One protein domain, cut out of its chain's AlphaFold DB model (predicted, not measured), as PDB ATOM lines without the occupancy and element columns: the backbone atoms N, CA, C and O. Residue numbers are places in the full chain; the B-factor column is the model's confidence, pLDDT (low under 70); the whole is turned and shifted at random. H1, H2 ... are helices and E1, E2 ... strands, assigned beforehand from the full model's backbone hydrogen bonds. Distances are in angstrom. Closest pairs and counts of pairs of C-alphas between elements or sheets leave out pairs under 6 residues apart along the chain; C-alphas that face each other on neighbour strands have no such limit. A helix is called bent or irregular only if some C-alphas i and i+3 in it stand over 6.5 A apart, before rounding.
ATOM      1  N   VAL A  76      31.903   8.891  37.929       89.06
ATOM      2  CA  VAL A  76      31.567   7.651  37.215       89.06
ATOM      3  C   VAL A  76      32.781   6.720  37.226       89.06
ATOM      4  O   VAL A  76      33.822   7.003  36.633       89.06
ATOM      5  N   THR A  77      32.641   5.582  37.902       91.94
ATOM      6  CA  THR A  77      33.627   4.498  37.892       91.94
ATOM      7  C   THR A  77      33.045   3.293  37.172       91.94
ATOM      8  O   THR A  77      31.855   2.996  37.289       91.94
ATOM      9  N   VAL A  78      33.870   2.611  36.380       93.44
ATOM     10  CA  VAL A  78      33.432   1.521  35.506       93.44
ATOM     11  C   VAL A  78      34.283   0.283  35.762       93.44
ATOM     12  O   VAL A  78      35.502   0.361  35.925       93.44
ATOM     13  N   CYS A  79      33.628  -0.874  35.767       94.62
ATOM     14  CA  CYS A  79      34.274  -2.174  35.793       94.62
ATOM     15  C   CYS A  79      33.844  -3.010  34.587       94.62
ATOM     16  O   CYS A  79      32.655  -3.154  34.305       94.62
ATOM     17  N   GLY A  80      34.814  -3.599  33.891       95.75
ATOM     18  CA  GLY A  80      34.564  -4.572  32.833       95.75
ATOM     19  C   GLY A  80      34.679  -6.001  33.343       95.75
ATOM     20  O   GLY A  80      35.729  -6.381  33.855       95.75
ATOM     21  N   LEU A  81      33.656  -6.824  33.130       95.31
ATOM     22  CA  LEU A  81      33.690  -8.254  33.428       95.31
ATOM     23  C   LEU A  81      33.595  -9.063  32.139       95.31
ATOM     24  O   LEU A  81      32.598  -8.988  31.423       95.31
ATOM     25  N   ALA A  82      34.615  -9.870  31.854       94.56
ATOM     26  CA  ALA A  82      34.540 -10.853  30.778       94.56
ATOM     27  C   ALA A  82      33.783 -12.100  31.261       94.56
ATOM     28  O   ALA A  82      34.180 -12.702  32.257       94.56
ATOM     29  N   LEU A  83      32.726 -12.502  30.551       91.44
ATOM     30  CA  LEU A  83      31.981 -13.731  30.823       91.44
ATOM     31  C   LEU A  83      32.233 -14.756  29.721       91.44
ATOM     32  O   LEU A  83      31.844 -14.546  28.567       91.44
ATOM     33  N   VAL A  84      32.841 -15.884  30.079       87.62
ATOM     34  CA  VAL A  84      33.100 -16.983  29.142       87.62
ATOM     35  C   VAL A  84      32.586 -18.307  29.670       87.62
ATOM     36  O   VAL A  84      32.488 -18.517  30.875       87.62
ATOM     37  N   GLU A  85      32.330 -19.231  28.756       82.62
ATOM     38  CA  GLU A  85      32.095 -20.626  29.091       82.62
ATOM     39  C   GLU A  85      33.408 -21.413  29.148       82.62
ATOM     40  O   GLU A  85      34.267 -21.290  28.268       82.62
ATOM     41  N   ARG A  86      33.559 -22.237  30.190       74.00
ATOM     42  CA  ARG A  86      34.723 -23.098  30.383       74.00
ATOM     43  C   ARG A  86      34.740 -24.209  29.337       74.00
ATOM     44  O   ARG A  86      34.004 -25.190  29.449       74.00
ATOM     45  N   SER A  87      35.618 -24.094  28.341       68.56
ATOM     46  CA  SER A  87      35.867 -25.138  27.341       68.56
ATOM     47  C   SER A  87      37.358 -25.467  27.224       68.56
ATOM     48  O   SER A  87      38.232 -24.613  27.361       68.56
ATOM     49  N   LEU A  88      37.654 -26.748  26.988       52.03
ATOM     50  CA  LEU A  88      38.907 -27.413  27.374       52.03
ATOM     51  C   LEU A  88      40.220 -26.879  26.753       52.03
ATOM     52  O   LEU A  88      41.277 -27.338  27.178       52.03
ATOM     53  N   VAL A  89      40.212 -25.948  25.785       53.06
ATOM     54  CA  VAL A  89      41.463 -25.441  25.163       53.06
ATOM     55  C   VAL A  89      41.420 -23.959  24.741       53.06
ATOM     56  O   VAL A  89      42.434 -23.272  24.847       53.06
ATOM     57  N   SER A  90      40.284 -23.422  24.280       64.81
ATOM     58  CA  SER A  90      40.191 -22.034  23.780       64.81
ATOM     59  C   SER A  90      39.812 -20.997  24.839       64.81
ATOM     60  O   SER A  90      39.940 -19.803  24.580       64.81
ATOM     61  N   GLU A  91      39.361 -21.428  26.018       72.06
ATOM     62  CA  GLU A  91      38.842 -20.547  27.068       72.06
ATOM     63  C   GLU A  91      39.835 -19.447  27.452       72.06
ATOM     64  O   GLU A  91      39.508 -18.269  27.349       72.06
ATOM     65  N   GLN A  92      41.069 -19.807  27.822       78.81
ATOM     66  CA  GLN A  92      42.049 -18.826  28.302       78.81
ATOM     67  C   GLN A  92      42.368 -17.760  27.244       78.81
ATOM     68  O   GLN A  92      42.564 -16.590  27.572       78.81
ATOM     69  N   TYR A  93      42.398 -18.154  25.968       84.75
ATOM     70  CA  TYR A  93      42.619 -17.228  24.862       84.75
ATOM     71  C   TYR A  93      41.416 -16.306  24.650       84.75
ATOM     72  O   TYR A  93      41.595 -15.101  24.487       84.75
ATOM     73  N   VAL A  94      40.194 -16.845  24.689       86.12
ATOM     74  CA  VAL A  94      38.966 -16.050  24.546       86.12
ATOM     75  C   VAL A  94      38.819 -15.072  25.710       86.12
ATOM     76  O   VAL A  94      38.609 -13.888  25.463       86.12
ATOM     77  N   ILE A  95      39.022 -15.517  26.954       88.56
ATOM     78  CA  ILE A  95      39.064 -14.644  28.140       88.56
ATOM     79  C   ILE A  95      40.046 -13.507  27.922       88.56
ATOM     80  O   ILE A  95      39.683 -12.343  28.078       88.56
ATOM     81  N   PHE A  96      41.281 -13.840  27.541       90.00
ATOM     82  CA  PHE A  96      42.319 -12.845  27.326       90.00
ATOM     83  C   PHE A  96      41.907 -11.821  26.263       90.00
ATOM     84  O   PHE A  96      42.103 -10.625  26.462       90.00
ATOM     85  N   LEU A  97      41.301 -12.259  25.153       91.69
ATOM     86  CA  LEU A  97      40.809 -11.352  24.117       91.69
ATOM     87  C   LEU A  97      39.694 -10.431  24.623       91.69
ATOM     88  O   LEU A  97      39.724  -9.239  24.322       91.69
ATOM     89  N   LEU A  98      38.738 -10.953  25.394       93.88
ATOM     90  CA  LEU A  98      37.650 -10.149  25.954       93.88
ATOM     91  C   LEU A  98      38.167  -9.151  26.997       93.88
ATOM     92  O   LEU A  98      37.809  -7.977  26.947       93.88
ATOM     93  N   GLN A  99      39.065  -9.572  27.888       94.25
ATOM     94  CA  GLN A  99      39.718  -8.678  28.848       94.25
ATOM     95  C   GLN A  99      40.566  -7.612  28.153       94.25
ATOM     96  O   GLN A  99      40.538  -6.449  28.550       94.25
ATOM     97  N   LEU A 100      41.297  -7.977  27.095       94.31
ATOM     98  CA  LEU A 100      42.064  -7.024  26.296       94.31
ATOM     99  C   LEU A 100      41.140  -6.026  25.593       94.31
ATOM    100  O   LEU A 100      41.451  -4.836  25.538       94.31
ATOM    101  N   LEU A 101      40.001  -6.485  25.075       95.12
ATOM    102  CA  LEU A 101      39.002  -5.608  24.482       95.12
ATOM    103  C   LEU A 101      38.461  -4.617  25.516       95.12
ATOM    104  O   LEU A 101      38.477  -3.420  25.247       95.12
ATOM    105  N   LEU A 102      38.067  -5.089  26.702       96.12
ATOM    106  CA  LEU A 102      37.623  -4.225  27.800       96.12
ATOM    107  C   LEU A 102      38.713  -3.214  28.174       96.12
ATOM    108  O   LEU A 102      38.484  -2.012  28.109       96.12
ATOM    109  N   LYS A 103      39.938  -3.676  28.437       94.44
ATOM    110  CA  LYS A 103      41.077  -2.828  28.820       94.44
ATOM    111  C   LYS A 103      41.430  -1.753  27.785       94.44
ATOM    112  O   LYS A 103      41.984  -0.722  28.140       94.44
ATOM    113  N   THR A 104      41.167  -2.001  26.503       94.12
ATOM    114  CA  THR A 104      41.502  -1.074  25.403       94.12
ATOM    115  C   THR A 104      40.316  -0.244  24.918       94.12
ATOM    116  O   THR A 104      40.445   0.463  23.918       94.12
ATOM    117  N   THR A 105      39.149  -0.371  25.547       94.94
ATOM    118  CA  THR A 105      37.928   0.337  25.126       94.94
ATOM    119  C   THR A 105      37.281   1.077  26.283       94.94
ATOM    120  O   THR A 105      36.758   2.166  26.074       94.94
ATOM    121  N   LEU A 106      37.308   0.504  27.488       93.56
ATOM    122  CA  LEU A 106      36.749   1.164  28.654       93.56
ATOM    123  C   LEU A 106      37.524   2.453  28.964       93.56
ATOM    124  O   LEU A 106      38.756   2.457  28.882       93.56
ATOM    125  N   PRO A 107      36.812   3.542  29.297       87.31
ATOM    126  CA  PRO A 107      37.431   4.796  29.699       87.31
ATOM    127  C   PRO A 107      38.075   4.664  31.084       87.31
ATOM    128  O   PRO A 107      37.817   3.705  31.811       87.31
ATOM    129  N   PHE A 108      38.860   5.668  31.479       78.56
ATOM    130  CA  PHE A 108      39.464   5.768  32.817       78.56
ATOM    131  C   PHE A 108      40.430   4.615  33.155       78.56
ATOM    132  O   PHE A 108      40.676   3.716  32.352       78.56
ATOM    133  N   ASP A 109      40.965   4.614  34.376       79.06
ATOM    134  CA  ASP A 109      41.663   3.457  34.949       79.06
ATOM    135  C   ASP A 109      40.644   2.381  35.391       79.06
ATOM    136  O   ASP A 109      40.598   1.974  36.553       79.06
ATOM    137  N   SER A 110      39.777   1.953  34.462       91.19
ATOM    138  CA  SER A 110      38.716   0.969  34.708       91.19
ATOM    139  C   SER A 110      39.277  -0.361  35.201       91.19
ATOM    140  O   SER A 110      40.230  -0.912  34.638       91.19
ATOM    141  N   ALA A 111      38.630  -0.928  36.216       93.94
ATOM    142  CA  ALA A 111      39.012  -2.227  36.745       93.94
ATOM    143  C   ALA A 111      38.443  -3.365  35.886       93.94
ATOM    144  O   ALA A 111      37.306  -3.300  35.416       93.94
ATOM    145  N   ILE A 112      39.220  -4.433  35.691       95.31
ATOM    146  CA  ILE A 112      38.826  -5.579  34.862       95.31
ATOM    147  C   ILE A 112      38.762  -6.839  35.717       95.31
ATOM    148  O   ILE A 112      39.717  -7.149  36.426       95.31
ATOM    149  N   GLY A 113      37.659  -7.573  35.607       93.69
ATOM    150  CA  GLY A 113      37.467  -8.891  36.206       93.69
ATOM    151  C   GLY A 113      37.012  -9.934  35.189       93.69
ATOM    152  O   GLY A 113      36.936  -9.691  33.978       93.69
ATOM    153  N   GLN A 114      36.692 -11.122  35.687       92.81
ATOM    154  CA  GLN A 114      36.175 -12.222  34.885       92.81
ATOM    155  C   GLN A 114      35.216 -13.116  35.664       92.81
ATOM    156  O   GLN A 114      35.325 -13.323  36.872       92.81
ATOM    157  N   LEU A 115      34.307 -13.713  34.912       91.25
ATOM    158  CA  LEU A 115      33.397 -14.751  35.349       91.25
ATOM    159  C   LEU A 115      33.554 -15.926  34.381       91.25
ATOM    160  O   LEU A 115      33.506 -15.754  33.162       91.25
ATOM    161  N   GLN A 116      33.747 -17.123  34.921       89.62
ATOM    162  CA  GLN A 116      33.817 -18.349  34.132       89.62
ATOM    163  C   GLN A 116      32.587 -19.188  34.429       89.62
ATOM    164  O   GLN A 116      32.364 -19.585  35.574       89.62
ATOM    165  N   LEU A 117      31.795 -19.472  33.402       87.81
ATOM    166  CA  LEU A 117      30.696 -20.423  33.468       87.81
ATOM    167  C   LEU A 117      31.267 -21.838  33.441       87.81
ATOM    168  O   LEU A 117      32.262 -22.123  32.780       87.81
ATOM    169  N   SER A 118      30.623 -22.733  34.164       86.31
ATOM    170  CA  SER A 118      30.873 -24.164  34.117       86.31
ATOM    171  C   SER A 118      30.544 -24.687  32.719       86.31
ATOM    172  O   SER A 118      29.738 -24.072  32.020       86.31
ATOM    173  N   PRO A 119      31.134 -25.822  32.308       82.38
ATOM    174  CA  PRO A 119      30.752 -26.463  31.058       82.38
ATOM    175  C   PRO A 119      29.237 -26.736  31.008       82.38
ATOM    176  O   PRO A 119      28.627 -26.908  32.072       82.38
ATOM    177  N   PRO A 120      28.646 -26.854  29.805       74.50
ATOM    178  CA  PRO A 120      27.232 -27.169  29.657       74.50
ATOM    179  C   PRO A 120      26.861 -28.426  30.454       74.50
ATOM    180  O   PRO A 120      27.530 -29.457  30.358       74.50
ATOM    181  N   GLY A 121      25.785 -28.348  31.232       75.50
ATOM    182  CA  GLY A 121      25.297 -29.440  32.071       75.50
ATOM    183  C   GLY A 121      23.885 -29.166  32.583       75.50
ATOM    184  O   GLY A 121      23.200 -28.285  32.067       75.50
ATOM    185  N   ASP A 122      23.462 -29.887  33.622       71.31
ATOM    186  CA  ASP A 122      22.094 -29.797  34.169       71.31
ATOM    187  C   ASP A 122      21.770 -28.443  34.829       71.31
ATOM    188  O   ASP A 122      20.602 -28.125  35.052       71.31
ATOM    189  N   SER A 123      22.795 -27.634  35.113       80.06
ATOM    190  CA  SER A 123      22.676 -26.297  35.705       80.06
ATOM    191  C   SER A 123      23.235 -25.235  34.747       80.06
ATOM    192  O   SER A 123      24.396 -24.837  34.898       80.06
ATOM    193  N   PRO A 124      22.447 -24.772  33.757       82.25
ATOM    194  CA  PRO A 124      22.856 -23.716  32.838       82.25
ATOM    195  C   PRO A 124      23.359 -22.480  33.582       82.25
ATOM    196  O   PRO A 124      22.779 -22.054  34.580       82.25
ATOM    197  N   GLY A 125      24.470 -21.924  33.109       82.06
ATOM    198  CA  GLY A 125      25.030 -20.690  33.647       82.06
ATOM    199  C   GLY A 125      25.755 -20.809  34.996       82.06
ATOM    200  O   GLY A 125      26.226 -19.801  35.520       82.06
ATOM    201  N   ALA A 126      25.858 -22.002  35.595       87.50
ATOM    202  CA  ALA A 126      26.543 -22.185  36.876       87.50
ATOM    203  C   ALA A 126      27.995 -21.681  36.815       87.50
ATOM    204  O   ALA A 126      28.735 -22.065  35.920       87.50
ATOM    205  N   LEU A 127      28.445 -20.861  37.766       88.00
ATOM    206  CA  LEU A 127      29.796 -20.282  37.736       88.00
ATOM    207  C   LEU A 127      30.850 -21.262  38.272       88.00
ATOM    208  O   LEU A 127      30.720 -21.781  39.377       88.00
ATOM    209  N   ALA A 128      31.910 -21.482  37.496       88.50
ATOM    210  CA  ALA A 128      33.084 -22.266  37.872       88.50
ATOM    211  C   ALA A 128      34.155 -21.425  38.580       88.50
ATOM    212  O   ALA A 128      34.843 -21.929  39.467       88.50
ATOM    213  N   ALA A 129      34.308 -20.156  38.190       87.38
ATOM    214  CA  ALA A 129      35.238 -19.222  38.815       87.38
ATOM    215  C   ALA A 129      34.724 -17.783  38.725       87.38
ATOM    216  O   ALA A 129      34.005 -17.412  37.795       87.38
ATOM    217  N   VAL A 130      35.115 -16.980  39.711       90.50
ATOM    218  CA  VAL A 130      34.721 -15.581  39.861       90.50
ATOM    219  C   VAL A 130      35.944 -14.793  40.308       90.50
ATOM    220  O   VAL A 130      36.556 -15.129  41.320       90.50
ATOM    221  N   ASP A 131      36.287 -13.756  39.555       91.56
ATOM    222  CA  ASP A 131      37.364 -12.817  39.856       91.56
ATOM    223  C   ASP A 131      36.830 -11.401  39.639       91.56
ATOM    224  O   ASP A 131      36.551 -10.988  38.510       91.56
ATOM    225  N   LEU A 132      36.595 -10.693  40.740       92.06
ATOM    226  CA  LEU A 132      35.955  -9.383  40.749       92.06
ATOM    227  C   LEU A 132      36.931  -8.346  41.292       92.06
ATOM    228  O   LEU A 132      37.585  -8.620  42.301       92.06
ATOM    229  N   PRO A 133      36.986  -7.147  40.695       91.44
ATOM    230  CA  PRO A 133      37.710  -6.037  41.283       91.44
ATOM    231  C   PRO A 133      37.180  -5.627  42.656       91.44
ATOM    232  O   PRO A 133      35.994  -5.772  42.960       91.44
ATOM    233  N   ASP A 134      38.070  -5.064  43.470       89.38
ATOM    234  CA  ASP A 134      37.706  -4.464  44.749       89.38
ATOM    235  C   ASP A 134      36.810  -3.232  44.537       89.38
ATOM    236  O   ASP A 134      37.093  -2.396  43.679       89.38
ATOM    237  N   GLY A 135      35.754  -3.094  45.347       89.25
ATOM    238  CA  GLY A 135      34.853  -1.937  45.298       89.25
ATOM    239  C   GLY A 135      33.848  -1.960  44.143       89.25
ATOM    240  O   GLY A 135      33.251  -0.930  43.847       89.25
ATOM    241  N   ILE A 136      33.660  -3.108  43.480       89.81
ATOM    242  CA  ILE A 136      32.715  -3.268  42.365       89.81
ATOM    243  C   ILE A 136      31.277  -2.852  42.721       89.81
ATOM    244  O   ILE A 136      30.512  -2.482  41.834       89.81
ATOM    245  N   GLU A 137      30.912  -2.883  44.004       88.75
ATOM    246  CA  GLU A 137      29.619  -2.438  44.529       88.75
ATOM    247  C   GLU A 137      29.271  -0.975  44.210       88.75
ATOM    248  O   GLU A 137      28.090  -0.657  44.080       88.75
ATOM    249  N   ASP A 138      30.282  -0.119  44.045       89.75
ATOM    250  CA  ASP A 138      30.126   1.312  43.770       89.75
ATOM    251  C   ASP A 138      30.399   1.655  42.289       89.75
ATOM    252  O   ASP A 138      30.412   2.826  41.910       89.75
ATOM    253  N   MET A 139      30.627   0.641  41.441       91.75
ATOM    254  CA  MET A 139      31.000   0.801  40.032       91.75
ATOM    255  C   MET A 139      29.846   0.471  39.080       91.75
ATOM    256  O   MET A 139      29.025  -0.416  39.322       91.75
ATOM    257  N   HIS A 140      29.844   1.103  37.908       93.12
ATOM    258  CA  HIS A 140      29.036   0.661  36.777       93.12
ATOM    259  C   HIS A 140      29.661  -0.586  36.144       93.12
ATOM    260  O   HIS A 140      30.774  -0.550  35.620       93.12
ATOM    261  N   VAL A 141      28.939  -1.705  36.181       93.69
ATOM    262  CA  VAL A 141      29.428  -2.991  35.671       93.69
ATOM    263  C   VAL A 141      29.030  -3.186  34.212       93.69
ATOM    264  O   VAL A 141      27.847  -3.202  33.873       93.69
ATOM    265  N   ILE A 142      30.022  -3.422  33.356       95.00
ATOM    266  CA  ILE A 142      29.839  -3.845  31.969       95.00
ATOM    267  C   ILE A 142      30.177  -5.329  31.864       95.00
ATOM    268  O   ILE A 142      31.342  -5.726  31.893       95.00
ATOM    269  N   LEU A 143      29.141  -6.155  31.726       94.06
ATOM    270  CA  LEU A 143      29.269  -7.594  31.522       94.06
ATOM    271  C   LEU A 143      29.384  -7.902  30.024       94.06
ATOM    272  O   LEU A 143      28.410  -7.796  29.282       94.06
ATOM    273  N   LEU A 144      30.572  -8.302  29.577       94.44
ATOM    274  CA  LEU A 144      30.843  -8.634  28.182       94.44
ATOM    275  C   LEU A 144      30.690 -10.138  27.940       94.44
ATOM    276  O   LEU A 144      31.536 -10.934  28.352       94.44
ATOM    277  N   HIS A 145      29.635 -10.505  27.212       91.19
ATOM    278  CA  HIS A 145      29.357 -11.876  26.791       91.19
ATOM    279  C   HIS A 145      28.975 -11.904  25.295       91.19
ATOM    280  O   HIS A 145      27.940 -11.346  24.932       91.19
ATOM    281  N   PRO A 146      29.804 -12.486  24.404       87.75
ATOM    282  CA  PRO A 146      29.593 -12.409  22.950       87.75
ATOM    283  C   PRO A 146      28.356 -13.135  22.406       87.75
ATOM    284  O   PRO A 146      27.912 -12.820  21.303       87.75
ATOM    285  N   GLU A 147      27.825 -14.114  23.133       82.94
ATOM    286  CA  GLU A 147      26.691 -14.924  22.695       82.94
ATOM    287  C   GLU A 147      25.599 -14.897  23.757       82.94
ATOM    288  O   GLU A 147      25.859 -15.159  24.919       82.94
ATOM    289  N   PHE A 148      24.363 -14.590  23.375       83.06
ATOM    290  CA  PHE A 148      23.239 -14.590  24.303       83.06
ATOM    291  C   PHE A 148      22.162 -15.554  23.804       83.06
ATOM    292  O   PHE A 148      21.297 -15.180  23.013       83.06
ATOM    293  N   ALA A 149      22.254 -16.814  24.239       79.31
ATOM    294  CA  ALA A 149      21.315 -17.867  23.848       79.31
ATOM    295  C   ALA A 149      20.028 -17.846  24.690       79.31
ATOM    296  O   ALA A 149      18.923 -17.922  24.151       79.31
ATOM    297  N   SER A 150      20.159 -17.732  26.013       84.31
ATOM    298  CA  SER A 150      19.032 -17.641  26.940       84.31
ATOM    299  C   SER A 150      19.410 -16.876  28.206       84.31
ATOM    300  O   SER A 150      20.586 -16.732  28.551       84.31
ATOM    301  N   PHE A 151      18.393 -16.398  28.923       85.94
ATOM    302  CA  PHE A 151      18.603 -15.704  30.190       85.94
ATOM    303  C   PHE A 151      19.187 -16.623  31.272       85.94
ATOM    304  O   PHE A 151      20.003 -16.167  32.066       85.94
ATOM    305  N   ASP A 152      18.856 -17.918  31.255       85.88
ATOM    306  CA  ASP A 152      19.343 -18.904  32.231       85.88
ATOM    307  C   ASP A 152      20.877 -19.000  32.267       85.88
ATOM    308  O   ASP A 152      21.457 -19.257  33.318       85.88
ATOM    309  N   VAL A 153      21.549 -18.739  31.137       83.31
ATOM    310  CA  VAL A 153      23.016 -18.757  31.042       83.31
ATOM    311  C   VAL A 153      23.647 -17.563  31.762       83.31
ATOM    312  O   VAL A 153      24.669 -17.714  32.428       83.31
ATOM    313  N   ILE A 154      23.047 -16.374  31.655       86.56
ATOM    314  CA  ILE A 154      23.620 -15.141  32.223       86.56
ATOM    315  C   ILE A 154      23.079 -14.816  33.613       86.56
ATOM    316  O   ILE A 154      23.697 -14.052  34.353       86.56
ATOM    317  N   GLN A 155      21.920 -15.364  33.977       88.81
ATOM    318  CA  GLN A 155      21.248 -15.056  35.231       88.81
ATOM    319  C   GLN A 155      22.165 -15.274  36.445       88.81
ATOM    320  O   GLN A 155      22.216 -14.373  37.287       88.81
ATOM    321  N   PRO A 156      22.935 -16.376  36.552       87.12
ATOM    322  CA  PRO A 156      23.855 -16.558  37.671       87.12
ATOM    323  C   PRO A 156      24.950 -15.490  37.733       87.12
ATOM    324  O   PRO A 156      25.310 -15.081  38.831       87.12
ATOM    325  N   ALA A 157      25.431 -14.997  36.585       87.19
ATOM    326  CA  ALA A 157      26.413 -13.912  36.506       87.19
ATOM    327  C   ALA A 157      25.837 -12.575  37.010       87.19
ATOM    328  O   ALA A 157      26.520 -11.835  37.709       87.19
ATOM    329  N   ILE A 158      24.564 -12.291  36.717       86.75
ATOM    330  CA  ILE A 158      23.861 -11.095  37.217       86.75
ATOM    331  C   ILE A 158      23.567 -11.215  38.720       86.75
ATOM    332  O   ILE A 158      23.616 -10.230  39.456       86.75
ATOM    333  N   GLN A 159      23.242 -12.428  39.175       84.62
ATOM    334  CA  GLN A 159      22.898 -12.734  40.563       84.62
ATOM    335  C   GLN A 159      24.111 -12.957  41.463       84.62
ATOM    336  O   GLN A 159      23.918 -13.214  42.659       84.62
ATOM    337  N   VAL A 160      25.339 -12.867  40.931       79.12
ATOM    338  CA  VAL A 160      26.546 -12.879  41.758       79.12
ATOM    339  C   VAL A 160      26.340 -11.850  42.849       79.12
ATOM    340  O   VAL A 160      26.116 -10.670  42.593       79.12
ATOM    341  N   LYS A 161      26.363 -12.313  44.099       66.00
ATOM    342  CA  LYS A 161      26.382 -11.395  45.222       66.00
ATOM    343  C   LYS A 161      27.705 -10.654  45.120       66.00
ATOM    344  O   LYS A 161      28.737 -11.197  45.493       66.00
ATOM    345  N   TRP A 162      27.648  -9.414  44.643       66.56
ATOM    346  CA  TRP A 162      28.748  -8.445  44.559       66.56
ATOM    347  C   TRP A 162      29.307  -8.057  45.946       66.56
ATOM    348  O   TRP A 162      29.968  -7.047  46.121       66.56
ATOM    349  N   THR A 163      29.014  -8.866  46.967       44.12
ATOM    350  CA  THR A 163      29.451  -8.750  48.350       44.12
ATOM    351  C   THR A 163      30.639  -9.688  48.557       44.12
ATOM    352  O   THR A 163      30.540 -10.890  48.326       44.12
ATOM    353  N   ARG A 164      31.765  -9.106  48.980       41.88
ATOM    354  CA  ARG A 164      33.085  -9.719  49.212       41.88
ATOM    355  C   ARG A 164      33.122 -11.248  49.419       41.88
ATOM    356  O   ARG A 164      32.604 -11.768  50.405       41.88
ATOM    357  N   ARG A 165      33.996 -11.870  48.610       40.38
ATOM    358  CA  ARG A 165      34.829 -13.056  48.906       40.38
ATOM    359  C   ARG A 165      34.145 -14.428  48.795       40.38
ATOM    360  O   ARG A 165      33.663 -14.979  49.776       40.38
ATOM    361  N   TYR A 166      34.308 -15.062  47.633       35.47
ATOM    362  CA  TYR A 166      34.398 -16.523  47.543       35.47
ATOM    363  C   TYR A 166      35.707 -16.913  46.850       35.47
ATOM    364  O   TYR A 166      35.792 -16.973  45.632       35.47
ATOM    365  N   MET A 167      36.735 -17.193  47.657       37.03
ATOM    366  CA  MET A 167      37.804 -18.104  47.252       37.03
ATOM    367  C   MET A 167      37.386 -19.507  47.684       37.03
ATOM    368  O   MET A 167      37.234 -19.742  48.880       37.03
ATOM    369  N   TYR A 168      37.263 -20.444  46.747       32.12
ATOM    370  CA  TYR A 168      37.394 -21.868  47.056       32.12
ATOM    371  C   TYR A 168      38.367 -22.511  46.072       32.12
ATOM    372  O   TYR A 168      38.002 -23.064  45.042       32.12
ATOM    373  N   GLY A 169      39.643 -22.429  46.439       34.78
ATOM    374  CA  GLY A 169      40.705 -23.304  45.974       34.78
ATOM    375  C   GLY A 169      41.514 -23.709  47.198       34.78
ATOM    376  O   GLY A 169      42.375 -22.961  47.644       34.78
ATOM    377  N   GLY A 170      41.190 -24.853  47.794       28.86
ATOM    378  CA  GLY A 170      41.885 -25.324  48.988       28.86
ATOM    379  C   GLY A 170      41.361 -26.673  49.437       28.86
ATOM    380  O   GLY A 170      40.310 -26.761  50.061       28.86
ATOM    381  N   HIS A 171      42.098 -27.718  49.077       31.86
ATOM    382  CA  HIS A 171      41.910 -29.072  49.572       31.86
ATOM    383  C   HIS A 171      41.841 -29.079  51.104       31.86
ATOM    384  O   HIS A 171      42.730 -28.550  51.768       31.86
ATOM    385  N   SER A 172      40.822 -29.735  51.654       25.14
ATOM    386  CA  SER A 172      40.859 -30.212  53.030       25.14
ATOM    387  C   SER A 172      41.657 -31.515  53.032       25.14
ATOM    388  O   SER A 172      41.192 -32.543  52.539       25.14
ATOM    389  N   ILE A 173      42.894 -31.449  53.518       29.47
ATOM    390  CA  ILE A 173      43.594 -32.609  54.061       29.47
ATOM    391  C   ILE A 173      43.733 -32.307  55.552       29.47
ATOM    392  O   ILE A 173      44.540 -31.456  55.903       29.47
ATOM    393  N   LEU A 174      42.891 -32.992  56.336       34.44
ATOM    394  CA  LEU A 174      42.875 -33.147  57.800       34.44
ATOM    395  C   LEU A 174      42.980 -31.874  58.658       34.44
ATOM    396  O   LEU A 174      44.080 -31.297  58.778       34.44
TER     397      LEU A 174
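AT A GLANCE: This is residues 76 to 174 of the 174 residues of an uncharacterized protein of Aphanomyces astaci (UniProt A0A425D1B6). A twisted sheet of four strands makes the core, with a helix over each face: the longer H1 along one face, the short H2 slantwise over the other. The printed part ends in a tail with no named element, residues 159 to 174, whose last residues lead away from the sheet. The printed part has 99 residues, with two named helices and four named strands in the order E1, H1, E2, E3, E4, H2; the class is mixed, helices and strands, with 46 residues in named elements, under half. The sheet is mixed, in the order E3, E2, E1, E4. The whole is compact, with a radius of gyration of the C-alphas of 14.0 A and spans of 43 by 35 by 25 A.

HOW THE PARTS SIT: The inner strands of the sheet are E1, residues 78 to 85, and E2, residues 111 to 117. They are parallel at 22 degrees, with N 115 and O 82 within hydrogen-bond range at 2.8 A. E4, residues 140 to 144, is an edge strand parallel to E1 at 26 degrees; N 81 and O 142 are 2.8 A apart. E3, residues 127 to 131, is the other edge strand and antiparallel to E2 at 169 degrees, a hairpin with it; N 114 and O 131 are 2.8 A apart. H1, residues 91 to 103, is on the sheet at a height of 8.6 A, over E2 and E1, and runs along the strands, at 17 degrees to E1 on the local plane. Its closest C-alphas to E1 are those of Leu 98 and Ala 82, 5.8 A apart. E1, H1 and E2 form a strand-helix-strand unit, two parallel neighbour strands with a helix between them in the chain, and its crossover is right-handed. H2, residues 151 to 158, is on the sheet on the opposite face at a height of 9.3 A. It lies over E1, and only just not over E2, on which 2 of its 8 C-alphas fall. It runs slantwise to the strands, at 40 degrees to E1 on the local plane. The closest C-alphas of H2 and E3 are those of Pro 156 and Leu 127, 7.0 A apart. H1 and H2 are apart. In H1 every O i to N i+4 pair is within hydrogen-bond range; in H2, 2 of 4 are.

IN THESE COORDINATES: E1 begins at C-alpha 78, (33.432, 1.521, 35.506), and is 23.1 A long. E2 is 20.3 A long, E4 12.8 A and E3 10.8 A. H1 begins at C-alpha 91, (38.842, -20.547, 27.068), and is 17.9 A long. H2 is 9.9 A long and ends at C-alpha 158, (23.861, -11.095, 37.217); it is irregular, with C-alphas 153 and 156 7.0 A apart.

THE WHOLE: The two C-alphas farthest apart are those of Pro 107 and Leu 174, at 47.5 A. The printed part has no cut, and no link is long. The mean pLDDT of the printed part is 80.0; residues 87 to 90 and 161 to 174 are under 70.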